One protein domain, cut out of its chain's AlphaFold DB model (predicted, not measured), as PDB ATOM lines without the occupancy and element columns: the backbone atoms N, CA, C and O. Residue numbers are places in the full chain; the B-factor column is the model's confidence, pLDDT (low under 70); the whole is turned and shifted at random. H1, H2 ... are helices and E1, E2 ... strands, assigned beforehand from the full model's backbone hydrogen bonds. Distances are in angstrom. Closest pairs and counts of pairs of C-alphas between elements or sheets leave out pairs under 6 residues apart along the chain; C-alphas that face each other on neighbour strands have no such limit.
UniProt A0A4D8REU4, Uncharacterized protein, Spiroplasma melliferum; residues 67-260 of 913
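AT A GLANCE: This is residues 67 to 260 of the 913 residues of an uncharacterized protein of Spiroplasma melliferum (UniProt A0A4D8REU4). A long, strongly twisted sheet of eight strands has E7 running along most of its length, with E8 on one side and E6 and E5, one after the other, on the opposite side. At one end the sheet, with E3 and E4, curls round H5; towards the other, E1 and E2 extend it beside E6, and H6 and then H7 follow. The printed part has 194 residues with seven named helices and eight named strands, which come along the chain as H1, H2, E1, E2, H3, H4, H5, E3, E4, E5, E6, E7, E8, H6 and H7; the class is mixed, helices and strands, and each pair of neighbour strands is antiparallel. The whole is compact, with a radius of gyration of the C-alphas of 18.6 A and spans of 58 by 42 by 28 A.

IN THESE COORDINATES: Find C-alpha 70 at (146.204, 139.755, 105.845), where H1 begins; it runs 14.2 A to residue 79. Next come H2, residues 93 to 98, E1, 102 to 104, and E2, 112 to 114. H3, 118 to 126, is 13.9 A long; H4, 129 to 134, and H5, 136 to 143, follow. Then read E3, 149 to 151, E4, 154 to 157, E5, 160 to 168, 23.5 A, and E6, 183 to 191, 25.2 A. E7 starts at C-alpha 196 (127.016, 136.406, 124.892) and runs 41.8 A to residue 210; E8, 216 to 228, spans 28.4 A. H6 is residues 240 to 246, and H7, 250 to 258, ends at C-alpha 258 (135.003, 139.795, 146.315).

HOW THE PARTS SIT: Look first at E6, E7 and E8, a meander, each strand the antiparallel neighbour of the one before: N 188 and O 198 are 2.8 A apart, N 205 and O 223 2.7 A. E3, E4 and E5 make another, with N 151 and O 154 at 2.7 A and N 155 and O 162 at 2.8 A. E5 and E7 are antiparallel neighbours in this branched sheet, with N 206 and O 167 at 2.7 A. H3 stands at the sheet's level, 3.1 A high, its closest C-alphas to E5 being Gln 123 and Arg 167, 5.7 A. H6 is also at the sheet's level, at 3.2 A; H1 and H4 only graze the sheet. H6 and H7 touch at a steep tilt of 60 degrees, closest at the C-alphas of Leu 244 and Ile 252, 6.7 A. H2 is not on the sheet. In H1, H5, H6 and H7 every O i to N i+4 pair is within hydrogen-bond range; H3 has 4 of 5, H4 1 of 2, and H2 0 of 2, with 2 of 3 O i to N i+3 pairs.

THE WHOLE: The C-alphas farthest apart, of Asn 159 and Gln 193, are 61.0 A apart. The printed part has no cut. The links H1 to H2, E5 to E6 and E8 to H6 are long. The mean pLDDT of the printed part is 76.0; 47 residues are under 70, among them 116 to 130 and 170 to 182.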
ATOM      1  N   LEU A  67     147.140 149.147 105.651       81.88
ATOM      2  CA  LEU A  67     146.625 147.889 106.210       81.88
ATOM      3  C   LEU A  67     147.772 146.886 106.389       81.88
ATOM      4  O   LEU A  67     148.591 146.705 105.483       81.88
ATOM      5  N   LEU A  68     147.860 146.280 107.574       81.44
ATOM      6  CA  LEU A  68     148.804 145.195 107.799       81.44
ATOM      7  C   LEU A  68     148.386 144.001 106.937       81.44
ATOM      8  O   LEU A  68     147.205 143.670 106.881       81.44
ATOM      9  N   ASP A  69     149.356 143.368 106.280       83.88
ATOM     10  CA  ASP A  69     149.105 142.250 105.372       83.88
ATOM     11  C   ASP A  69     148.235 141.162 106.029       83.88
ATOM     12  O   ASP A  69     148.508 140.733 107.155       83.88
ATOM     13  N   ASP A  70     147.195 140.705 105.326       77.62
ATOM     14  CA  ASP A  70     146.204 139.755 105.845       77.62
ATOM     15  C   ASP A  70     146.831 138.452 106.354       77.62
ATOM     16  O   ASP A  70     146.319 137.846 107.300       77.62
ATOM     17  N   LYS A  71     147.943 138.005 105.755       76.19
ATOM     18  CA  LYS A  71     148.651 136.799 106.204       76.19
ATOM     19  C   LYS A  71     149.267 137.017 107.584       76.19
ATOM     20  O   LYS A  71     149.190 136.126 108.429       76.19
ATOM     21  N   ILE A  72     149.825 138.205 107.826       74.56
ATOM     22  CA  ILE A  72     150.344 138.599 109.141       74.56
ATOM     23  C   ILE A  72     149.178 138.768 110.120       74.56
ATOM     24  O   ILE A  72     149.215 138.183 111.200       74.56
ATOM     25  N   THR A  73     148.119 139.486 109.739       77.31
ATOM     26  CA  THR A  73     146.940 139.732 110.588       77.31
ATOM     27  C   THR A  73     146.297 138.428 111.075       77.31
ATOM     28  O   THR A  73     146.122 138.248 112.279       77.31
ATOM     29  N   LYS A  74     146.035 137.467 110.177       76.94
ATOM     30  CA  LYS A  74     145.462 136.153 110.534       76.94
ATOM     31  C   LYS A  74     146.377 135.333 111.433       76.94
ATOM     32  O   LYS A  74     145.913 134.699 112.375       76.94
ATOM     33  N   MET A  75     147.681 135.350 111.166       74.81
ATOM     34  CA  MET A  75     148.654 134.656 112.006       74.81
ATOM     35  C   MET A  75     148.660 135.231 113.430       74.81
ATOM     36  O   MET A  75     148.595 134.459 114.386       74.81
ATOM     37  N   VAL A  76     148.680 136.557 113.589       74.88
ATOM     38  CA  VAL A  76     148.640 137.199 114.915       74.88
ATOM     39  C   VAL A  76     147.315 136.888 115.624       74.88
ATOM     40  O   VAL A  76     147.341 136.435 116.767       74.88
ATOM     41  N   ASN A  77     146.175 137.013 114.935       76.88
ATOM     42  CA  ASN A  77     144.858 136.654 115.480       76.88
ATOM     43  C   ASN A  77     144.765 135.179 115.898       76.88
ATOM     44  O   ASN A  77     144.100 134.884 116.881       76.88
ATOM     45  N   SER A  78     145.458 134.262 115.214       72.75
ATOM     46  CA  SER A  78     145.479 132.833 115.561       72.75
ATOM     47  C   SER A  78     146.327 132.494 116.799       72.75
ATOM     48  O   SER A  78     146.069 131.505 117.483       72.75
ATOM     49  N   GLN A  79     147.353 133.297 117.097       73.00
ATOM     50  CA  GLN A  79     148.185 133.119 118.295       73.00
ATOM     51  C   GLN A  79     147.531 133.721 119.546       73.00
ATOM     52  O   GLN A  79     147.828 133.300 120.668       73.00
ATOM     53  N   LEU A  80     146.634 134.682 119.338       75.75
ATOM     54  CA  LEU A  80     145.762 135.268 120.345       75.75
ATOM     55  C   LEU A  80     144.426 134.491 120.403       75.75
ATOM     56  O   LEU A  80     144.076 133.765 119.479       75.75
ATOM     57  N   SER A  81     143.664 134.623 121.489       73.38
ATOM     58  CA  SER A  81     142.328 134.002 121.656       73.38
ATOM     59  C   SER A  81     142.297 132.471 121.836       73.38
ATOM     60  O   SER A  81     141.568 131.758 121.143       73.38
ATOM     61  N   LYS A  82     143.048 131.920 122.800       79.69
ATOM     62  CA  LYS A  82     142.878 130.502 123.196       79.69
ATOM     63  C   LYS A  82     141.535 130.287 123.907       79.69
ATOM     64  O   LYS A  82     141.004 131.208 124.510       79.69
ATOM     65  N   ALA A  83     140.969 129.083 123.911       79.75
ATOM     66  CA  ALA A  83     139.697 128.847 124.606       79.75
ATOM     67  C   ALA A  83     139.807 129.120 126.128       79.75
ATOM     68  O   ALA A  83     140.656 128.536 126.803       79.75
ATOM     69  N   LEU A  84     138.963 130.008 126.676       83.50
ATOM     70  CA  LEU A  84     138.930 130.329 128.120       83.50
ATOM     71  C   LEU A  84     138.209 129.269 128.957       83.50
ATOM     72  O   LEU A  84     138.349 129.231 130.179       83.50
ATOM     73  N   VAL A  85     137.442 128.417 128.290       82.62
ATOM     74  CA  VAL A  85     136.733 127.276 128.851       82.62
ATOM     75  C   VAL A  85     136.901 126.129 127.856       82.62
ATOM     76  O   VAL A  85     136.816 126.354 126.648       82.62
ATOM     77  N   ASP A  86     137.208 124.924 128.334       81.44
ATOM     78  CA  ASP A  86     137.341 123.760 127.452       81.44
ATOM     79  C   ASP A  86     135.979 123.184 127.020       81.44
ATOM     80  O   ASP A  86     134.918 123.634 127.454       81.44
ATOM     81  N   SER A  87     135.993 122.170 126.149       77.56
ATOM     82  CA  SER A  87     134.773 121.549 125.609       77.56
ATOM     83  C   SER A  87     133.868 120.904 126.669       77.56
ATOM     84  O   SER A  87     132.729 120.571 126.355       77.56
ATOM     85  N   ASN A  88     134.357 120.721 127.900       80.12
ATOM     86  CA  ASN A  88     133.602 120.162 129.022       80.12
ATOM     87  C   ASN A  88     133.091 121.244 129.989       80.12
ATOM     88  O   ASN A  88     132.528 120.908 131.028       80.12
ATOM     89  N   GLY A  89     133.291 122.530 129.680       76.88
ATOM     90  CA  GLY A  89     132.847 123.637 130.529       76.88
ATOM     91  C   GLY A  89     133.828 124.018 131.641       76.88
ATOM     92  O   GLY A  89     133.470 124.811 132.508       76.88
ATOM     93  N   VAL A  90     135.065 123.502 131.641       85.25
ATOM     94  CA  VAL A  90     136.049 123.797 132.699       85.25
ATOM     95  C   VAL A  90     136.852 125.054 132.365       85.25
ATOM     96  O   VAL A  90     137.486 125.136 131.310       85.25
ATOM     97  N   ALA A  91     136.865 126.021 133.286       86.56
ATOM     98  CA  ALA A  91     137.622 127.266 133.161       86.56
ATOM     99  C   ALA A  91     139.142 127.033 133.019       86.56
ATOM    100  O   ALA A  91     139.723 126.220 133.739       86.56
ATOM    101  N   LYS A  92     139.791 127.806 132.137       88.12
ATOM    102  CA  LYS A  92     141.248 127.829 131.889       88.12
ATOM    103  C   LYS A  92     141.818 129.239 132.110       88.12
ATOM    104  O   LYS A  92     142.078 129.956 131.138       88.12
ATOM    105  N   PRO A  93     141.983 129.692 133.367       85.19
ATOM    106  CA  PRO A  93     142.448 131.048 133.675       85.19
ATOM    107  C   PRO A  93     143.810 131.396 133.066       85.19
ATOM    108  O   PRO A  93     144.047 132.545 132.705       85.19
ATOM    109  N   GLU A  94     144.693 130.412 132.893       84.00
ATOM    110  CA  GLU A  94     145.998 130.566 132.248       84.00
ATOM    111  C   GLU A  94     145.896 131.136 130.822       84.00
ATOM    112  O   GLU A  94     146.777 131.879 130.379       84.00
ATOM    113  N   ASN A  95     144.784 130.873 130.126       85.94
ATOM    114  CA  ASN A  95     144.542 131.348 128.766       85.94
ATOM    115  C   ASN A  95     144.096 132.816 128.702       85.94
ATOM    116  O   ASN A  95     144.114 133.386 127.610       85.94
ATOM    117  N   LEU A  96     143.768 133.469 129.827       82.44
ATOM    118  CA  LEU A  96     143.433 134.905 129.855       82.44
ATOM    119  C   LEU A  96     144.564 135.773 129.294       82.44
ATOM    120  O   LEU A  96     144.301 136.769 128.629       82.44
ATOM    121  N   THR A  97     145.814 135.352 129.496       75.94
ATOM    122  CA  THR A  97     147.012 136.029 128.966       75.94
ATOM    123  C   THR A  97     147.121 135.988 127.442       75.94
ATOM    124  O   THR A  97     147.921 136.717 126.875       75.94
ATOM    125  N   SER A  98     146.325 135.158 126.757       77.00
ATOM    126  CA  SER A  98     146.271 135.123 125.289       77.00
ATOM    127  C   SER A  98     145.256 136.101 124.683       77.00
ATOM    128  O   SER A  98     145.151 136.178 123.460       77.00
ATOM    129  N   TYR A  99     144.506 136.838 125.510       81.81
ATOM    130  CA  TYR A  99     143.532 137.843 125.075       81.81
ATOM    131  C   TYR A  99     144.034 139.258 125.323       81.81
ATOM    132  O   TYR A  99     144.761 139.534 126.278       81.81
ATOM    133  N   VAL A 100     143.555 140.188 124.502       80.50
ATOM    134  CA  VAL A 100     143.777 141.616 124.719       80.50
ATOM    135  C   VAL A 100     142.785 142.123 125.768       80.50
ATOM    136  O   VAL A 100     141.672 142.529 125.449       80.50
ATOM    137  N   GLN A 101     143.196 142.137 127.036       83.44
ATOM    138  CA  GLN A 101     142.459 142.825 128.105       83.44
ATOM    139  C   GLN A 101     142.314 144.320 127.800       83.44
ATOM    140  O   GLN A 101     143.187 144.936 127.170       83.44
ATOM    141  N   PHE A 102     141.236 144.917 128.301       81.50
ATOM    142  CA  PHE A 102     140.889 146.302 128.010       81.50
ATOM    143  C   PHE A 102     140.395 147.069 129.238       81.50
ATOM    144  O   PHE A 102     139.839 146.513 130.183       81.50
ATOM    145  N   ASN A 103     140.604 148.380 129.200       77.62
ATOM    146  CA  ASN A 103     140.170 149.336 130.200       77.62
ATOM    147  C   ASN A 103     138.875 150.001 129.726       77.62
ATOM    148  O   ASN A 103     138.773 150.452 128.582       77.62
ATOM    149  N   VAL A 104     137.904 150.110 130.634       73.69
ATOM    150  CA  VAL A 104     136.665 150.866 130.426       73.69
ATOM    151  C   VAL A 104     136.720 152.100 131.324       73.69
ATOM    152  O   VAL A 104     136.887 151.977 132.537       73.69
ATOM    153  N   GLY A 105     136.612 153.295 130.738       65.50
ATOM    154  CA  GLY A 105     136.618 154.539 131.513       65.50
ATOM    155  C   GLY A 105     135.362 154.688 132.379       65.50
ATOM    156  O   GLY A 105     134.270 154.335 131.942       65.50
ATOM    157  N   GLU A 106     135.490 155.275 133.569       58.78
ATOM    158  CA  GLU A 106     134.375 155.454 134.522       58.78
ATOM    159  C   GLU A 106     133.504 156.698 134.230       58.78
ATOM    160  O   GLU A 106     132.397 156.819 134.756       58.78
ATOM    161  N   LYS A 107     133.987 157.617 133.374       58.12
ATOM    162  CA  LYS A 107     133.297 158.857 132.963       58.12
ATOM    163  C   LYS A 107     132.626 158.724 131.593       58.12
ATOM    164  O   LYS A 107     133.163 158.046 130.712       58.12
ATOM    165  N   ASP A 108     131.520 159.430 131.383       49.84
ATOM    166  CA  ASP A 108     130.814 159.483 130.098       49.84
ATOM    167  C   ASP A 108     131.689 160.052 128.968       49.84
ATOM    168  O   ASP A 108     132.531 160.923 129.190       49.84
ATOM    169  N   GLY A 109     131.515 159.536 127.745       53.34
ATOM    170  CA  GLY A 109     132.233 160.001 126.546       53.34
ATOM    171  C   GLY A 109     133.671 159.484 126.361       53.34
ATOM    172  O   GLY A 109     134.308 159.828 125.370       53.34
ATOM    173  N   ILE A 110     134.193 158.659 127.276       58.06
ATOM    174  CA  ILE A 110     135.473 157.941 127.104       58.06
ATOM    175  C   ILE A 110     135.192 156.541 126.537       58.06
ATOM    176  O   ILE A 110     134.478 155.776 127.191       58.06
ATOM    177  N   ASP A 111     135.764 156.186 125.381       64.12
ATOM    178  CA  ASP A 111     135.571 154.855 124.772       64.12
ATOM    179  C   ASP A 111     136.302 153.737 125.556       64.12
ATOM    180  O   ASP A 111     136.851 153.954 126.641       64.12
ATOM    181  N   ILE A 112     136.284 152.510 125.038       77.19
ATOM    182  CA  ILE A 112     136.960 151.344 125.627       77.19
ATOM    183  C   ILE A 112     138.306 151.149 124.914       77.19
ATOM    184  O   ILE A 112     138.356 151.262 123.690       77.19
ATOM    185  N   TYR A 113     139.399 150.845 125.629       75.94
ATOM    186  CA  TYR A 113     140.733 150.722 125.009       75.94
ATOM    187  C   TYR A 113     141.564 149.569 125.550       75.94
ATOM    188  O   TYR A 113     141.406 149.168 126.696       75.94
ATOM    189  N   ALA A 114     142.494 149.067 124.742       76.25
ATOM    190  CA  ALA A 114     143.414 148.003 125.135       76.25
ATOM    191  C   ALA A 114     144.315 148.401 126.321       76.25
ATOM    192  O   ALA A 114     144.782 149.539 126.403       76.25
ATOM    193  N   ASN A 115     144.600 147.446 127.210       72.56
ATOM    194  CA  ASN A 115     145.488 147.624 128.360       72.56
ATOM    195  C   ASN A 115     146.985 147.573 127.963       72.56
ATOM    196  O   ASN A 115     147.375 146.807 127.076       72.56
ATOM    197  N   LEU A 116     147.819 148.362 128.658       64.31
ATOM    198  CA  LEU A 116     149.269 148.513 128.454       64.31
ATOM    199  C   LEU A 116     150.039 147.179 128.469       64.31
ATOM    200  O   LEU A 116     150.921 146.972 127.640       64.31
ATOM    201  N   THR A 117     149.700 146.254 129.370       62.59
ATOM    202  CA  THR A 117     150.440 144.988 129.544       62.59
ATOM    203  C   THR A 117     150.319 144.065 128.321       62.59
ATOM    204  O   THR A 117     151.229 143.298 128.025       62.59
ATOM    205  N   ASN A 118     149.248 144.194 127.529       62.06
ATOM    206  CA  ASN A 118     149.011 143.350 126.347       62.06
ATOM    207  C   ASN A 118     149.762 143.819 125.096       62.06
ATOM    208  O   ASN A 118     149.846 143.094 124.106       62.06
ATOM    209  N   ILE A 119     150.341 145.021 125.134       61.91
ATOM    210  CA  ILE A 119     151.184 145.554 124.058       61.91
ATOM    211  C   ILE A 119     152.442 144.711 123.888       61.91
ATOM    212  O   ILE A 119     152.894 144.533 122.761       61.91
ATOM    213  N   GLN A 120     152.979 144.178 124.989       63.81
ATOM    214  CA  GLN A 120     154.150 143.304 124.969       63.81
ATOM    215  C   GLN A 120     153.867 142.032 124.170       63.81
ATOM    216  O   GLN A 120     154.680 141.650 123.342       63.81
ATOM    217  N   ILE A 121     152.666 141.457 124.297       65.31
ATOM    218  CA  ILE A 121     152.267 140.275 123.521       65.31
ATOM    219  C   ILE A 121     152.311 140.577 122.016       65.31
ATOM    220  O   ILE A 121     152.840 139.780 121.247       65.31
ATOM    221  N   ILE A 122     151.812 141.744 121.588       67.06
ATOM    222  CA  ILE A 122     151.860 142.152 120.174       67.06
ATOM    223  C   ILE A 122     153.304 142.458 119.740       67.06
ATOM    224  O   ILE A 122     153.691 142.065 118.648       67.06
ATOM    225  N   GLN A 123     154.116 143.113 120.575       66.81
ATOM    226  CA  GLN A 123     155.516 143.455 120.272       66.81
ATOM    227  C   GLN A 123     156.428 142.220 120.168       66.81
ATOM    228  O   GLN A 123     157.223 142.116 119.231       66.81
ATOM    229  N   ASP A 124     156.286 141.268 121.090       64.25
ATOM    230  CA  ASP A 124     157.138 140.082 121.208       64.25
ATOM    231  C   ASP A 124     156.902 139.068 120.081       64.25
ATOM    232  O   ASP A 124     157.805 138.300 119.738       64.25
ATOM    233  N   ILE A 125     155.715 139.076 119.458       66.50
ATOM    234  CA  ILE A 125     155.429 138.248 118.275       66.50
ATOM    235  C   ILE A 125     156.366 138.615 117.111       66.50
ATOM    236  O   ILE A 125     156.826 137.721 116.402       66.50
ATOM    237  N   PHE A 126     156.711 139.897 116.950       63.69
ATOM    238  CA  PHE A 126     157.542 140.382 115.838       63.69
ATOM    239  C   PHE A 126     159.050 140.379 116.128       63.69
ATOM    240  O   PHE A 126     159.844 140.502 115.201       63.69
ATOM    241  N   ALA A 127     159.458 140.226 117.392       58.81
ATOM    242  CA  ALA A 127     160.860 140.292 117.813       58.81
ATOM    243  C   ALA A 127     161.607 138.938 117.768       58.81
ATOM    244  O   ALA A 127     162.812 138.889 118.020       58.81
ATOM    245  N   LYS A 128     160.928 137.823 117.454       63.41
ATOM    246  CA  LYS A 128     161.559 136.492 117.358       63.41
ATOM    247  C   LYS A 128     162.353 136.356 116.053       63.41
ATOM    248  O   LYS A 128     161.800 136.521 114.971       63.41
ATOM    249  N   SER A 129     163.634 135.988 116.151       56.00
ATOM    250  CA  SER A 129     164.605 135.950 115.038       56.00
ATOM    251  C   SER A 129     164.154 135.162 113.805       56.00
ATOM    252  O   SER A 129     164.465 135.554 112.685       56.00
ATOM    253  N   ASN A 130     163.387 134.089 114.001       65.00
ATOM    254  CA  ASN A 130     162.968 133.181 112.929       65.00
ATOM    255  C   ASN A 130     161.819 133.771 112.086       65.00
ATOM    256  O   ASN A 130     161.597 133.359 110.954       65.00
ATOM    257  N   TRP A 131     161.100 134.773 112.611       72.38
ATOM    258  CA  TRP A 131     159.939 135.361 111.940       72.38
ATOM    259  C   TRP A 131     160.312 136.132 110.666       72.38
ATOM    260  O   TRP A 131     159.580 136.076 109.675       72.38
ATOM    261  N   ILE A 132     161.450 136.841 110.684       71.19
ATOM    262  CA  ILE A 132     161.928 137.611 109.525       71.19
ATOM    263  C   ILE A 132     162.348 136.663 108.396       71.19
ATOM    264  O   ILE A 132     162.043 136.956 107.242       71.19
ATOM    265  N   GLU A 133     162.978 135.523 108.715       73.31
ATOM    266  CA  GLU A 133     163.363 134.508 107.715       73.31
ATOM    267  C   GLU A 133     162.138 133.957 106.980       73.31
ATOM    268  O   GLU A 133     162.130 133.891 105.751       73.31
ATOM    269  N   ASP A 134     161.066 133.659 107.717       73.00
ATOM    270  CA  ASP A 134     159.842 133.069 107.165       73.00
ATOM    271  C   ASP A 134     158.992 134.058 106.338       73.00
ATOM    272  O   ASP A 134     158.068 133.650 105.626       73.00
ATOM    273  N   ASN A 135     159.273 135.365 106.417       77.06
ATOM    274  CA  ASN A 135     158.448 136.424 105.819       77.06
ATOM    275  C   ASN A 135     159.256 137.478 105.037       77.06
ATOM    276  O   ASN A 135     158.771 138.596 104.842       77.06
ATOM    277  N   LEU A 136     160.456 137.130 104.555       76.31
ATOM    278  CA  LEU A 136     161.412 138.050 103.911       76.31
ATOM    279  C   LEU A 136     160.775 139.005 102.885       76.31
ATOM    280  O   LEU A 136     160.935 140.216 103.006       76.31
ATOM    281  N   SER A 137     159.992 138.496 101.925       78.81
ATOM    282  CA  SER A 137     159.383 139.329 100.869       78.81
ATOM    283  C   SER A 137     158.372 140.357 101.399       78.81
ATOM    284  O   SER A 137     158.260 141.471 100.871       78.81
ATOM    285  N   ILE A 138     157.650 140.019 102.472       81.50
ATOM    286  CA  ILE A 138     156.700 140.926 103.125       81.50
ATOM    287  C   ILE A 138     157.478 141.997 103.892       81.50
ATOM    288  O   ILE A 138     157.173 143.185 103.776       81.50
ATOM    289  N   VAL A 139     158.539 141.606 104.603       81.81
ATOM    290  CA  VAL A 139     159.390 142.535 105.358       81.81
ATOM    291  C   VAL A 139     160.121 143.512 104.429       81.81
ATOM    292  O   VAL A 139     160.151 144.712 104.708       81.81
ATOM    293  N   GLU A 140     160.633 143.059 103.283       82.44
ATOM    294  CA  GLU A 140     161.204 143.938 102.249       82.44
ATOM    295  C   GLU A 140     160.183 144.976 101.761       82.44
ATOM    296  O   GLU A 140     160.495 146.164 101.638       82.44
ATOM    297  N   THR A 141     158.933 144.555 101.554       83.00
ATOM    298  CA  THR A 141     157.832 145.452 101.171       83.00
ATOM    299  C   THR A 141     157.537 146.474 102.271       83.00
ATOM    300  O   THR A 141     157.358 147.668 101.993       83.00
ATOM    301  N   MET A 142     157.559 146.046 103.534       84.88
ATOM    302  CA  MET A 142     157.400 146.937 104.682       84.88
ATOM    303  C   MET A 142     158.536 147.967 104.765       84.88
ATOM    304  O   MET A 142     158.254 149.144 104.997       84.88
ATOM    305  N   LEU A 143     159.790 147.590 104.497       84.75
ATOM    306  CA  LEU A 143     160.959 148.488 104.538       84.75
ATOM    307  C   LEU A 143     161.098 149.394 103.305       84.75
ATOM    308  O   LEU A 143     161.757 150.431 103.365       84.75
ATOM    309  N   LYS A 144     160.454 149.067 102.182       84.31
ATOM    310  CA  LYS A 144     160.568 149.843 100.938       84.31
ATOM    311  C   LYS A 144     160.291 151.338 101.151       84.31
ATOM    312  O   LYS A 144     159.188 151.719 101.529       84.31
ATOM    313  N   GLY A 145     161.266 152.197 100.861       81.31
ATOM    314  CA  GLY A 145     161.125 153.653 100.989       81.31
ATOM    315  C   GLY A 145     161.385 154.224 102.390       81.31
ATOM    316  O   GLY A 145     161.239 155.428 102.565       81.31
ATOM    317  N   THR A 146     161.799 153.410 103.370       84.62
ATOM    318  CA  THR A 146     162.277 153.910 104.679       84.62
ATOM    319  C   THR A 146     163.764 154.287 104.663       84.62
ATOM    320  O   THR A 146     164.232 154.984 105.557       84.62
ATOM    321  N   GLY A 147     164.512 153.830 103.651       81.50
ATOM    322  CA  GLY A 147     165.974 153.956 103.581       81.50
ATOM    323  C   GLY A 147     166.734 152.852 104.328       81.50
ATOM    324  O   GLY A 147     167.959 152.900 104.381       81.50
ATOM    325  N   ALA A 148     166.029 151.866 104.890       85.19
ATOM    326  CA  ALA A 148     166.608 150.687 105.523       85.19
ATOM    327  C   ALA A 148     166.535 149.458 104.596       85.19
ATOM    328  O   ALA A 148     165.602 149.338 103.800       85.19
ATOM    329  N   SER A 149     167.490 148.534 104.713       85.00
ATOM    330  CA  SER A 149     167.536 147.291 103.926       85.00
ATOM    331  C   SER A 149     167.777 146.072 104.811       85.00
ATOM    332  O   SER A 149     168.414 146.181 105.855       85.00
ATOM    333  N   LEU A 150     167.301 144.898 104.399       83.44
ATOM    334  CA  LEU A 150     167.562 143.653 105.126       83.44
ATOM    335  C   LEU A 150     168.995 143.151 104.910       83.44
ATOM    336  O   LEU A 150     169.584 143.310 103.844       83.44
ATOM    337  N   SER A 151     169.530 142.516 105.945       78.88
ATOM    338  CA  SER A 151     170.783 141.769 105.968       78.88
ATOM    339  C   SER A 151     170.569 140.526 106.833       78.88
ATOM    340  O   SER A 151     170.766 140.554 108.052       78.88
ATOM    341  N   GLY A 152     170.120 139.437 106.202       79.12
ATOM    342  CA  GLY A 152     169.632 138.247 106.903       79.12
ATOM    343  C   GLY A 152     168.370 138.567 107.711       79.12
ATOM    344  O   GLY A 152     167.451 139.199 107.202       79.12
ATOM    345  N   THR A 153     168.354 138.190 108.989       75.56
ATOM    346  CA  THR A 153     167.269 138.490 109.946       75.56
ATOM    347  C   THR A 153     167.333 139.882 110.557       75.56
ATOM    348  O   THR A 153     166.541 140.218 111.433       75.56
ATOM    349  N   LYS A 154     168.294 140.706 110.139       79.81
ATOM    350  CA  LYS A 154     168.542 142.033 110.703       79.81
ATOM    351  C   LYS A 154     168.390 143.103 109.635       79.81
ATOM    352  O   LYS A 154     168.427 142.820 108.443       79.81
ATOM    353  N   VAL A 155     168.224 144.344 110.061       83.00
ATOM    354  CA  VAL A 155     168.047 145.509 109.195       83.00
ATOM    355  C   VAL A 155     169.277 146.400 109.294       83.00
ATOM    356  O   VAL A 155     169.726 146.728 110.387       83.00
ATOM    357  N   ILE A 156     169.823 146.803 108.151       83.19
ATOM    358  CA  ILE A 156     170.863 147.824 108.063       83.19
ATOM    359  C   ILE A 156     170.188 149.172 107.832       83.19
ATOM    360  O   ILE A 156     169.452 149.359 106.859       83.19
ATOM    361  N   TYR A 157     170.464 150.127 108.715       85.56
ATOM    362  CA  TYR A 157     170.027 151.512 108.574       85.56
ATOM    363  C   TYR A 157     171.146 152.449 109.025       85.56
ATOM    364  O   TYR A 157     171.699 152.281 110.110       85.56
ATOM    365  N   GLN A 158     171.513 153.414 108.174       82.44
ATOM    366  CA  GLN A 158     172.628 154.347 108.419       82.44
ATOM    367  C   GLN A 158     173.927 153.635 108.855       82.44
ATOM    368  O   GLN A 158     174.593 154.052 109.797       82.44
ATOM    369  N   ASN A 159     174.270 152.538 108.167       79.50
ATOM    370  CA  ASN A 159     175.428 151.669 108.428       79.50
ATOM    371  C   ASN A 159     175.436 150.932 109.783       79.50
ATOM    372  O   ASN A 159     176.432 150.291 110.109       79.50
ATOM    373  N   ASN A 160     174.335 150.953 110.539       80.69
ATOM    374  CA  ASN A 160     174.180 150.176 111.769       80.69
ATOM    375  C   ASN A 160     173.299 148.946 111.532       80.69
ATOM    376  O   ASN A 160     172.292 149.030 110.830       80.69
ATOM    377  N   LEU A 161     173.673 147.814 112.137       84.06
ATOM    378  CA  LEU A 161     172.909 146.566 112.102       84.06
ATOM    379  C   LEU A 161     171.943 146.513 113.294       84.06
ATOM    380  O   LEU A 161     172.381 146.514 114.443       84.06
ATOM    381  N   LEU A 162     170.645 146.454 113.010       84.81
ATOM    382  CA  LEU A 162     169.543 146.621 113.961       84.81
ATOM    383  C   LEU A 162     168.518 145.480 113.817       84.81
ATOM    384  O   LEU A 162     168.468 144.814 112.784       84.81
ATOM    385  N   ASN A 163     167.669 145.258 114.817       81.00
ATOM    386  CA  ASN A 163     166.518 144.353 114.723       81.00
ATOM    387  C   ASN A 163     165.261 145.133 114.310       81.00
ATOM    388  O   ASN A 163     165.137 146.309 114.634       81.00
ATOM    389  N   LEU A 164     164.322 144.502 113.605       81.25
ATOM    390  CA  LEU A 164     163.061 145.137 113.202       81.25
ATOM    391  C   LEU A 164     161.941 144.784 114.181       81.25
ATOM    392  O   LEU A 164     161.799 143.624 114.553       81.25
ATOM    393  N   VAL A 165     161.122 145.765 114.561       78.19
ATOM    394  CA  VAL A 165     159.974 145.575 115.458       78.19
ATOM    395  C   VAL A 165     158.764 146.352 114.930       78.19
ATOM    396  O   VAL A 165     158.894 147.454 114.389       78.19
ATOM    397  N   LEU A 166     157.565 145.790 115.105       78.44
ATOM    398  CA  LEU A 166     156.305 146.521 114.990       78.44
ATOM    399  C   LEU A 166     155.807 146.882 116.386       78.44
ATOM    400  O   LEU A 166     155.489 146.016 117.199       78.44
ATOM    401  N   ARG A 167     155.728 148.177 116.666       78.50
ATOM    402  CA  ARG A 167     155.314 148.693 117.969       78.50
ATOM    403  C   ARG A 167     153.952 149.359 117.866       78.50
ATOM    404  O   ARG A 167     153.822 150.287 117.073       78.50
ATOM    405  N   PRO A 168     152.962 148.995 118.697       76.75
ATOM    406  CA  PRO A 168     151.742 149.779 118.821       76.75
ATOM    407  C   PRO A 168     152.060 151.248 119.103       76.75
ATOM    408  O   PRO A 168     152.761 151.586 120.061       76.75
ATOM    409  N   LYS A 169     151.589 152.115 118.214       71.56
ATOM    410  CA  LYS A 169     151.738 153.557 118.293       71.56
ATOM    411  C   LYS A 169     150.696 154.093 119.260       71.56
ATOM    412  O   LYS A 169     149.513 153.786 119.134       71.56
ATOM    413  N   ILE A 170     151.143 154.932 120.188       66.81
ATOM    414  CA  ILE A 170     150.256 155.669 121.084       66.81
ATOM    415  C   ILE A 170     149.350 156.566 120.236       66.81
ATOM    416  O   ILE A 170     149.827 157.433 119.493       66.81
ATOM    417  N   LEU A 171     148.043 156.346 120.330       59.31
ATOM    418  CA  LEU A 171     147.044 157.164 119.665       59.31
ATOM    419  C   LEU A 171     146.845 158.443 120.478       59.31
ATOM    420  O   LEU A 171     146.222 158.440 121.535       59.31
ATOM    421  N   SER A 172     147.366 159.555 119.970       56.53
ATOM    422  CA  SER A 172     147.173 160.890 120.542       56.53
ATOM    423  C   SER A 172     146.051 161.630 119.807       56.53
ATOM    424  O   SER A 172     146.323 162.554 119.046       56.53
ATOM    425  N   TYR A 173     144.783 161.219 119.980       50.47
ATOM    426  CA  TYR A 173     143.632 162.058 119.588       50.47
ATOM    427  C   TYR A 173     142.257 161.563 120.097       50.47
ATOM    428  O   TYR A 173     141.962 160.385 119.902       50.47
ATOM    429  N   PRO A 174     141.355 162.440 120.599       49.59
ATOM    430  CA  PRO A 174     141.570 163.636 121.409       49.59
ATOM    431  C   PRO A 174     141.311 163.288 122.887       49.59
ATOM    432  O   PRO A 174     140.192 163.403 123.381       49.59
ATOM    433  N   TYR A 175     142.338 162.857 123.615       52.84
ATOM    434  CA  TYR A 175     142.223 162.592 125.053       52.84
ATOM    435  C   TYR A 175     143.245 163.461 125.785       52.84
ATOM    436  O   TYR A 175     144.364 163.045 126.059       52.84
ATOM    437  N   ASN A 176     142.874 164.718 126.036       43.44
ATOM    438  CA  ASN A 176     143.708 165.700 126.733       43.44
ATOM    439  C   ASN A 176     143.591 165.559 128.260       43.44
ATOM    440  O   ASN A 176     143.207 166.515 128.916       43.44
ATOM    441  N   ASP A 177     143.912 164.385 128.810       45.22
ATOM    442  CA  ASP A 177     144.009 164.175 130.270       45.22
ATOM    443  C   ASP A 177     145.139 163.197 130.681       45.22
ATOM    444  O   ASP A 177     145.214 162.784 131.832       45.22
ATOM    445  N   GLY A 178     146.067 162.861 129.772       45.72
ATOM    446  CA  GLY A 178     147.307 162.146 130.121       45.72
ATOM    447  C   GLY A 178     147.292 160.615 130.007       45.72
ATOM    448  O   GLY A 178     148.304 160.001 130.332       45.72
ATOM    449  N   ASP A 179     146.218 159.999 129.503       52.44
ATOM    450  CA  ASP A 179     146.178 158.550 129.257       52.44
ATOM    451  C   ASP A 179     146.549 158.223 127.800       52.44
ATOM    452  O   ASP A 179     145.745 158.403 126.880       52.44
ATOM    453  N   ASP A 180     147.765 157.715 127.588       55.03
ATOM    454  CA  ASP A 180     148.206 157.135 126.318       55.03
ATOM    455  C   ASP A 180     147.325 155.922 125.961       55.03
ATOM    456  O   ASP A 180     147.291 154.924 126.683       55.03
ATOM    457  N   LYS A 181     146.594 155.982 124.837       65.50
ATOM    458  CA  LYS A 181     145.686 154.902 124.404       65.50
ATOM    459  C   LYS A 181     146.278 154.128 123.236       65.50
ATOM    460  O   LYS A 181     146.724 154.722 122.258       65.50
ATOM    461  N   TYR A 182     146.265 152.799 123.316       66.31
ATOM    462  CA  TYR A 182     147.017 151.951 122.381       66.31
ATOM    463  C   TYR A 182     146.154 151.279 121.305       66.31
ATOM    464  O   TYR A 182     146.642 151.033 120.206       66.31
ATOM    465  N   GLY A 183     144.868 151.037 121.579       73.50
ATOM    466  CA  GLY A 183     143.909 150.514 120.602       73.50
ATOM    467  C   GLY A 183     142.466 150.695 121.066       73.50
ATOM    468  O   GLY A 183     142.217 150.678 122.269       73.50
ATOM    469  N   LEU A 184     141.534 150.906 120.135       76.81
ATOM    470  CA  LEU A 184     140.108 151.119 120.421       76.81
ATOM    471  C   LEU A 184     139.374 149.779 120.445       76.81
ATOM    472  O   LEU A 184     139.484 149.010 119.491       76.81
ATOM    473  N   VAL A 185     138.619 149.524 121.510       80.19
ATOM    474  CA  VAL A 185     137.849 148.295 121.719       80.19
ATOM    475  C   VAL A 185     136.379 148.552 121.406       80.19
ATOM    476  O   VAL A 185     135.805 149.559 121.816       80.19
ATOM    477  N   THR A 186     135.745 147.623 120.704       80.44
ATOM    478  CA  THR A 186     134.300 147.623 120.456       80.44
ATOM    479  C   THR A 186     133.726 146.296 120.917       80.44
ATOM    480  O   THR A 186     134.143 145.258 120.412       80.44
ATOM    481  N   VAL A 187     132.788 146.331 121.866       80.50
ATOM    482  CA  VAL A 187     132.052 145.152 122.346       80.50
ATOM    483  C   VAL A 187     130.714 145.083 121.619       80.50
ATOM    484  O   VAL A 187     130.011 146.089 121.523       80.50
ATOM    485  N   VAL A 188     130.367 143.909 121.097       78.25
ATOM    486  CA  VAL A 188     129.143 143.673 120.328       78.25
ATOM    487  C   VAL A 188     128.396 142.471 120.917       78.25
ATOM    488  O   VAL A 188     128.993 141.397 121.042       78.25
ATOM    489  N   PRO A 189     127.109 142.607 121.277       72.31
ATOM    490  CA  PRO A 189     126.302 141.478 121.731       72.31
ATOM    491  C   PRO A 189     126.024 140.505 120.577       72.31
ATOM    492  O   PRO A 189     125.729 140.928 119.461       72.31
ATOM    493  N   VAL A 190     126.113 139.204 120.857       71.25
ATOM    494  CA  VAL A 190     125.890 138.118 119.886       71.25
ATOM    495  C   VAL A 190     124.589 137.371 120.168       71.25
ATOM    496  O   VAL A 190     123.805 137.155 119.250       71.25
ATOM    497  N   ASP A 191     124.340 137.012 121.431       69.62
ATOM    498  CA  ASP A 191     123.084 136.404 121.888       69.62
ATOM    499  C   ASP A 191     122.592 137.153 123.131       69.62
ATOM    500  O   ASP A 191     123.221 137.122 124.195       69.62
ATOM    501  N   SER A 192     121.461 137.841 122.984       62.22
ATOM    502  CA  SER A 192     120.863 138.662 124.035       62.22
ATOM    503  C   SER A 192     120.227 137.848 125.162       62.22
ATOM    504  O   SER A 192     120.090 138.373 126.263       62.22
ATOM    505  N   GLN A 193     119.841 136.592 124.919       62.56
ATOM    506  CA  GLN A 193     119.182 135.737 125.914       62.56
ATOM    507  C   GLN A 193     120.195 135.039 126.815       62.56
ATOM    508  O   GLN A 193     119.965 134.872 128.011       62.56
ATOM    509  N   GLN A 194     121.327 134.637 126.238       67.44
ATOM    510  CA  GLN A 194     122.398 133.956 126.967       67.44
ATOM    511  C   GLN A 194     123.438 134.932 127.539       67.44
ATOM    512  O   GLN A 194     124.250 134.541 128.377       67.44
ATOM    513  N   GLY A 195     123.393 136.209 127.139       74.12
ATOM    514  CA  GLY A 195     124.369 137.219 127.551       74.12
ATOM    515  C   GLY A 195     125.747 136.936 126.953       74.12
ATOM    516  O   GLY A 195     126.736 136.893 127.686       74.12
ATOM    517  N   LEU A 196     125.789 136.683 125.640       79.88
ATOM    518  CA  LEU A 196     127.016 136.406 124.892       79.88
ATOM    519  C   LEU A 196     127.494 137.638 124.118       79.88
ATOM    520  O   LEU A 196     126.700 138.335 123.483       79.88
ATOM    521  N   PHE A 197     128.805 137.863 124.117       82.19
ATOM    522  CA  PHE A 197     129.465 139.052 123.580       82.19
ATOM    523  C   PHE A 197     130.646 138.679 122.680       82.19
ATOM    524  O   PHE A 197     131.308 137.667 122.876       82.19
ATOM    525  N   THR A 198     130.982 139.534 121.725       82.00
ATOM    526  CA  THR A 198     132.281 139.529 121.034       82.00
ATOM    527  C   THR A 198     132.937 140.882 121.225       82.00
ATOM    528  O   THR A 198     132.248 141.866 121.501       82.00
ATOM    529  N   TYR A 199     134.259 140.959 121.095       84.19
ATOM    530  CA  TYR A 199     134.913 142.259 121.060       84.19
ATOM    531  C   TYR A 199     136.047 142.302 120.044       84.19
ATOM    532  O   TYR A 199     136.723 141.312 119.783       84.19
ATOM    533  N   LYS A 200     136.243 143.483 119.464       84.19
ATOM    534  CA  LYS A 200     137.306 143.764 118.495       84.19
ATOM    535  C   LYS A 200     138.180 144.880 119.022       84.19
ATOM    536  O   LYS A 200     137.671 145.783 119.683       84.19
ATOM    537  N   VAL A 201     139.470 144.844 118.709       81.81
ATOM    538  CA  VAL A 201     140.433 145.872 119.102       81.81
ATOM    539  C   VAL A 201     141.240 146.326 117.898       81.81
ATOM    540  O   VAL A 201     141.952 145.533 117.292       81.81
ATOM    541  N   ARG A 202     141.177 147.614 117.564       82.56
ATOM    542  CA  ARG A 202     141.916 148.192 116.434       82.56
ATOM    543  C   ARG A 202     143.139 148.979 116.904       82.56
ATOM    544  O   ARG A 202     143.010 149.889 117.725       82.56
ATOM    545  N   PHE A 203     144.308 148.656 116.357       79.25
ATOM    546  CA  PHE A 203     145.628 149.203 116.681       79.25
ATOM    547  C   PHE A 203     146.257 149.924 115.484       79.25
ATOM    548  O   PHE A 203     146.082 149.526 114.337       79.25
ATOM    549  N   ALA A 204     147.062 150.952 115.760       78.94
ATOM    550  CA  ALA A 204     148.034 151.476 114.799       78.94
ATOM    551  C   ALA A 204     149.434 150.974 115.186       78.94
ATOM    552  O   ALA A 204     149.848 151.173 116.321       78.94
ATOM    553  N   LEU A 205     150.176 150.340 114.282       82.00
ATOM    554  CA  LEU A 205     151.492 149.740 114.528       82.00
ATOM    555  C   LEU A 205     152.590 150.510 113.786       82.00
ATOM    556  O   LEU A 205     152.588 150.583 112.565       82.00
ATOM    557  N   GLN A 206     153.549 151.086 114.496       83.69
ATOM    558  CA  GLN A 206     154.704 151.781 113.934       83.69
ATOM    559  C   GLN A 206     155.858 150.816 113.652       83.69
ATOM    560  O   GLN A 206     156.189 149.971 114.482       83.69
ATOM    561  N   LEU A 207     156.498 150.982 112.495       85.75
ATOM    562  CA  LEU A 207     157.687 150.226 112.117       85.75
ATOM    563  C   LEU A 207     158.943 150.884 112.694       85.75
ATOM    564  O   LEU A 207     159.241 152.036 112.369       85.75
ATOM    565  N   ILE A 208     159.687 150.150 113.520       85.69
ATOM    566  CA  ILE A 208     160.877 150.658 114.210       85.69
ATOM    567  C   ILE A 208     162.043 149.675 114.111       85.69
ATOM    568  O   ILE A 208     161.838 148.466 114.045       85.69
ATOM    569  N   ALA A 209     163.265 150.196 114.128       82.56
ATOM    570  CA  ALA A 209     164.486 149.408 114.251       82.56
ATOM    571  C   ALA A 209     165.083 149.556 115.659       82.56
ATOM    572  O   ALA A 209     164.999 150.636 116.241       82.56
ATOM    573  N   THR A 210     165.685 148.505 116.211       81.81
ATOM    574  CA  THR A 210     166.304 148.507 117.543       81.81
ATOM    575  C   THR A 210     167.759 148.085 117.499       81.81
ATOM    576  O   THR A 210     168.111 147.118 116.825       81.81
ATOM    577  N   ASP A 211     168.624 148.790 118.220       78.56
ATOM    578  CA  ASP A 211     169.995 148.320 118.421       78.56
ATOM    579  C   ASP A 211     170.068 147.227 119.507       78.56
ATOM    580  O   ASP A 211     169.085 146.911 120.183       78.56
ATOM    581  N   PHE A 212     171.249 146.626 119.684       67.75
ATOM    582  CA  PHE A 212     171.476 145.587 120.700       67.75
ATOM    583  C   PHE A 212     171.423 146.109 122.147       67.75
ATOM    584  O   PHE A 212     171.445 145.303 123.075       67.75
ATOM    585  N   ALA A 213     171.349 147.431 122.345       70.81
ATOM    586  CA  ALA A 213     171.173 148.084 123.641       70.81
ATOM    587  C   ALA A 213     169.703 148.479 123.913       70.81
ATOM    588  O   ALA A 213     169.395 148.964 125.000       70.81
ATOM    589  N   GLY A 214     168.793 148.238 122.959       66.19
ATOM    590  CA  GLY A 214     167.359 148.492 123.088       66.19
ATOM    591  C   GLY A 214     166.916 149.911 122.713       66.19
ATOM    592  O   GLY A 214     165.767 150.265 122.980       66.19
ATOM    593  N   TYR A 215     167.773 150.727 122.090       77.38
ATOM    594  CA  TYR A 215     167.371 152.042 121.586       77.38
ATOM    595  C   TYR A 215     166.552 151.908 120.301       77.38
ATOM    596  O   TYR A 215     166.936 151.204 119.368       77.38
ATOM    597  N   TYR A 216     165.421 152.617 120.252       79.44
ATOM    598  CA  TYR A 216     164.471 152.574 119.142       79.44
ATOM    599  C   TYR A 216     164.726 153.685 118.117       79.44
ATOM    600  O   TYR A 216     164.821 154.861 118.472       79.44
ATOM    601  N   ILE A 217     164.736 153.320 116.836       82.38
ATOM    602  CA  ILE A 217     164.814 154.220 115.684       82.38
ATOM    603  C   ILE A 217     163.520 154.100 114.875       82.38
ATOM    604  O   ILE A 217     163.163 153.022 114.405       82.38
ATOM    605  N   ASP A 218     162.815 155.215 114.696       82.44
ATOM    606  CA  ASP A 218     161.589 155.269 113.897       82.44
ATOM    607  C   ASP A 218     161.898 155.223 112.394       82.44
ATOM    608  O   ASP A 218     162.555 156.121 111.857       82.44
ATOM    609  N   LEU A 219     161.376 154.204 111.702       85.19
ATOM    610  CA  LEU A 219     161.501 154.054 110.248       85.19
ATOM    611  C   LEU A 219     160.393 154.797 109.474       85.19
ATOM    612  O   LEU A 219     160.281 154.657 108.256       85.19
ATOM    613  N   LYS A 220     159.581 155.607 110.169       83.88
ATOM    614  CA  LYS A 220     158.566 156.533 109.635       83.88
ATOM    615  C   LYS A 220     157.453 155.867 108.818       83.88
ATOM    616  O   LYS A 220     156.883 156.489 107.922       83.88
ATOM    617  N   LYS A 221     157.097 154.623 109.150       86.38
ATOM    618  CA  LYS A 221     155.925 153.914 108.603       86.38
ATOM    619  C   LYS A 221     154.984 153.435 109.701       86.38
ATOM    620  O   LYS A 221     155.413 153.129 110.812       86.38
ATOM    621  N   THR A 222     153.690 153.372 109.394       83.25
ATOM    622  CA  THR A 222     152.648 152.923 110.325       83.25
ATOM    623  C   THR A 222     151.631 152.039 109.603       83.25
ATOM    624  O   THR A 222     151.276 152.322 108.459       83.25
ATOM    625  N   PHE A 223     151.167 150.995 110.284       84.50
ATOM    626  CA  PHE A 223     150.234 149.992 109.793       84.50
ATOM    627  C   PHE A 223     148.954 149.937 110.639       84.50
ATOM    628  O   PHE A 223     148.997 150.234 111.827       84.50
ATOM    629  N   ASP A 224     147.821 149.586 110.043       84.00
ATOM    630  CA  ASP A 224     146.529 149.402 110.718       84.00
ATOM    631  C   ASP A 224     146.263 147.906 110.917       84.00
ATOM    632  O   ASP A 224     146.359 147.130 109.966       84.00
ATOM    633  N   TYR A 225     145.969 147.504 112.152       83.69
ATOM    634  CA  TYR A 225     145.775 146.109 112.550       83.69
ATOM    635  C   TYR A 225     144.537 145.977 113.437       83.69
ATOM    636  O   TYR A 225     144.391 146.713 114.411       83.69
ATOM    637  N   THR A 226     143.661 145.016 113.139       82.88
ATOM    638  CA  THR A 226     142.496 144.705 113.978       82.88
ATOM    639  C   THR A 226     142.630 143.309 114.568       82.88
ATOM    640  O   THR A 226     142.679 142.319 113.844       82.88
ATOM    641  N   TYR A 227     142.655 143.254 115.895       81.31
ATOM    642  CA  TYR A 227     142.430 142.037 116.652       81.31
ATOM    643  C   TYR A 227     140.929 141.764 116.746       81.31
ATOM    644  O   TYR A 227     140.166 142.630 117.176       81.31
ATOM    645  N   ASP A 228     140.509 140.568 116.350       80.19
ATOM    646  CA  ASP A 228     139.105 140.163 116.358       80.19
ATOM    647  C   ASP A 228     138.960 138.781 116.994       80.19
ATOM    648  O   ASP A 228     139.547 137.801 116.526       80.19
ATOM    649  N   THR A 229     138.153 138.684 118.055       73.69
ATOM    650  CA  THR A 229     137.901 137.411 118.744       73.69
ATOM    651  C   THR A 229     137.206 136.379 117.855       73.69
ATOM    652  O   THR A 229     137.236 135.193 118.175       73.69
ATOM    653  N   VAL A 230     136.584 136.791 116.742       71.81
ATOM    654  CA  VAL A 230     135.934 135.866 115.796       71.81
ATOM    655  C   VAL A 230     136.870 135.328 114.705       71.81
ATOM    656  O   VAL A 230     136.493 134.396 114.002       71.81
ATOM    657  N   GLU A 231     138.086 135.872 114.568       65.12
ATOM    658  CA  GLU A 231     139.061 135.485 113.528       65.12
ATOM    659  C   GLU A 231     140.234 134.630 114.057       65.12
ATOM    660  O   GLU A 231     141.182 134.341 113.323       65.12
ATOM    661  N   GLY A 232     140.192 134.221 115.330       60.75
ATOM    662  CA  GLY A 232     141.178 133.318 115.937       60.75
ATOM    663  C   GLY A 232     141.007 131.845 115.530       60.75
ATOM    664  O   GLY A 232     140.100 131.486 114.782       60.75
ATOM    665  N   VAL A 233     141.861 130.956 116.063       55.06
ATOM    666  CA  VAL A 233     141.800 129.495 115.783       55.06
ATOM    667  C   VAL A 233     140.458 128.882 116.208       55.06
ATOM    668  O   VAL A 233     140.004 127.912 115.605       55.06
ATOM    669  N   TYR A 234     139.806 129.473 117.213       58.50
ATOM    670  CA  TYR A 234     138.472 129.106 117.677       58.50
ATOM    671  C   TYR A 234     137.611 130.376 117.782       58.50
ATOM    672  O   TYR A 234     137.804 131.145 118.722       58.50
ATOM    673  N   PRO A 235     136.674 130.630 116.850       59.50
ATOM    674  CA  PRO A 235     135.730 131.740 116.978       59.50
ATOM    675  C   PRO A 235     134.802 131.487 118.178       59.50
ATOM    676  O   PRO A 235     134.037 130.523 118.160       59.50
ATOM    677  N   VAL A 236     134.866 132.309 119.232       65.44
ATOM    678  CA  VAL A 236     134.071 132.107 120.461       65.44
ATOM    679  C   VAL A 236     133.403 133.412 120.899       65.44
ATOM    680  O   VAL A 236     134.064 134.440 121.040       65.44
ATOM    681  N   ALA A 237     132.089 133.361 121.139       78.56
ATOM    682  CA  ALA A 237     131.368 134.405 121.862       78.56
ATOM    683  C   ALA A 237     131.550 134.204 123.376       78.56
ATOM    684  O   ALA A 237     131.453 133.087 123.879       78.56
ATOM    685  N   LEU A 238     131.829 135.285 124.094       84.19
ATOM    686  CA  LEU A 238     132.181 135.302 125.510       84.19
ATOM    687  C   LEU A 238     130.950 135.516 126.390       84.19
ATOM    688  O   LEU A 238     130.096 136.334 126.059       84.19
ATOM    689  N   THR A 239     130.881 134.852 127.541       86.44
ATOM    690  CA  THR A 239     129.855 135.126 128.565       86.44
ATOM    691  C   THR A 239     130.139 136.435 129.309       86.44
ATOM    692  O   THR A 239     131.256 136.960 129.282       86.44
ATOM    693  N   LEU A 240     129.152 136.947 130.058       86.94
ATOM    694  CA  LEU A 240     129.357 138.116 130.923       86.94
ATOM    695  C   LEU A 240     130.491 137.906 131.937       86.94
ATOM    696  O   LEU A 240     131.324 138.788 132.119       86.94
ATOM    697  N   SER A 241     130.566 136.737 132.574       89.62
ATOM    698  CA  SER A 241     131.636 136.427 133.530       89.62
ATOM    699  C   SER A 241     133.023 136.451 132.882       89.62
ATOM    700  O   SER A 241     133.957 137.003 133.466       89.62
ATOM    701  N   GLN A 242     133.163 135.934 131.659       90.38
ATOM    702  CA  GLN A 242     134.415 135.996 130.897       90.38
ATOM    703  C   GLN A 242     134.773 137.436 130.521       90.38
ATOM    704  O   GLN A 242     135.922 137.840 130.685       90.38
ATOM    705  N   LEU A 243     133.793 138.236 130.089       88.44
ATOM    706  CA  LEU A 243     133.993 139.643 129.744       88.44
ATOM    707  C   LEU A 243     134.438 140.474 130.959       88.44
ATOM    708  O   LEU A 243     135.395 141.238 130.855       88.44
ATOM    709  N   LEU A 244     133.805 140.291 132.125       90.44
ATOM    710  CA  LEU A 244     134.183 140.982 133.367       90.44
ATOM    711  C   LEU A 244     135.615 140.646 133.808       90.44
ATOM    712  O   LEU A 244     136.315 141.525 134.300       90.44
ATOM    713  N   ASN A 245     136.071 139.410 133.582       90.94
ATOM    714  CA  ASN A 245     137.447 138.991 133.877       90.94
ATOM    715  C   ASN A 245     138.491 139.548 132.882       90.94
ATOM    716  O   ASN A 245     139.684 139.522 133.181       90.94
ATOM    717  N   LEU A 246     138.070 140.060 131.719       87.69
ATOM    718  CA  LEU A 246     138.939 140.737 130.743       87.69
ATOM    719  C   LEU A 246     138.990 142.262 130.933       87.69
ATOM    720  O   LEU A 246     139.862 142.922 130.358       87.69
ATOM    721  N   ILE A 247     138.080 142.827 131.734       88.06
ATOM    722  CA  ILE A 247     138.041 144.258 132.039       88.06
ATOM    723  C   ILE A 247     139.047 144.571 133.146       88.06
ATOM    724  O   ILE A 247     138.890 144.180 134.301       88.06
ATOM    725  N   SER A 248     140.053 145.371 132.811       82.69
ATOM    726  CA  SER A 248     141.046 145.856 133.766       82.69
ATOM    727  C   SER A 248     140.613 147.218 134.332       82.69
ATOM    728  O   SER A 248     141.167 148.273 134.036       82.69
ATOM    729  N   ASN A 249     139.549 147.197 135.142       84.06
ATOM    730  CA  ASN A 249     139.100 148.326 135.962       84.06
ATOM    731  C   ASN A 249     139.033 147.880 137.427       84.06
ATOM    732  O   ASN A 249     138.417 146.860 137.730       84.06
ATOM    733  N   GLN A 250     139.619 148.654 138.345       83.81
ATOM    734  CA  GLN A 250     139.756 148.236 139.742       83.81
ATOM    735  C   GLN A 250     138.410 147.933 140.424       83.81
ATOM    736  O   GLN A 250     138.351 147.044 141.267       83.81
ATOM    737  N   LYS A 251     137.317 148.622 140.065       85.12
ATOM    738  CA  LYS A 251     135.982 148.358 140.629       85.12
ATOM    739  C   LYS A 251     135.425 147.016 140.166       85.12
ATOM    740  O   LYS A 251     134.906 146.267 140.988       85.12
ATOM    741  N   ILE A 252     135.587 146.688 138.885       87.88
ATOM    742  CA  ILE A 252     135.171 145.393 138.326       87.88
ATOM    743  C   ILE A 252     136.062 144.262 138.842       87.88
ATOM    744  O   ILE A 252     135.545 143.230 139.258       87.88
ATOM    745  N   VAL A 253     137.379 144.473 138.910       87.00
ATOM    746  CA  VAL A 253     138.327 143.507 139.492       87.00
ATOM    747  C   VAL A 253     137.966 143.210 140.947       87.00
ATOM    748  O   VAL A 253     137.892 142.045 141.333       87.00
ATOM    749  N   ASN A 254     137.669 144.241 141.741       88.38
ATOM    750  CA  ASN A 254     137.241 144.066 143.126       88.38
ATOM    751  C   ASN A 254     135.912 143.307 143.225       88.38
ATOM    752  O   ASN A 254     135.804 142.424 144.067       88.38
ATOM    753  N   LEU A 255     134.924 143.611 142.374       88.31
ATOM    754  CA  LEU A 255     133.649 142.881 142.321       88.31
ATOM    755  C   LEU A 255     133.883 141.390 142.031       88.31
ATOM    756  O   LEU A 255     133.396 140.526 142.760       88.31
ATOM    757  N   VAL A 256     134.672 141.092 140.995       90.69
ATOM    758  CA  VAL A 256     135.003 139.727 140.567       90.69
ATOM    759  C   VAL A 256     135.710 138.955 141.680       90.69
ATOM    760  O   VAL A 256     135.335 137.821 141.969       90.69
ATOM    761  N   GLN A 257     136.694 139.567 142.340       90.19
ATOM    762  CA  GLN A 257     137.435 138.938 143.436       90.19
ATOM    763  C   GLN A 257     136.570 138.753 144.688       90.19
ATOM    764  O   GLN A 257     136.557 137.665 145.262       90.19
ATOM    765  N   LYS A 258     135.826 139.790 145.096       88.69
ATOM    766  CA  LYS A 258     135.003 139.795 146.315       88.69
ATOM    767  C   LYS A 258     133.919 138.724 146.278       88.69
ATOM    768  O   LYS A 258     133.694 138.062 147.287       88.69
ATOM    769  N   TYR A 259     133.277 138.542 145.126       87.94
ATOM    770  CA  TYR A 259     132.187 137.578 144.955       87.94
ATOM    771  C   TYR A 259     132.602 136.304 144.206       87.94
ATOM    772  O   TYR A 259     131.748 135.487 143.872       87.94
ATOM    773  N   ASN A 260     133.907 136.103 143.978       89.88
ATOM    774  CA  ASN A 260     134.470 134.915 143.327       89.88
ATOM    775  C   ASN A 260     133.800 134.606 141.966       89.88
ATOM    776  O   ASN A 260     133.414 133.470 141.686       89.88
TER     777      ASN A 260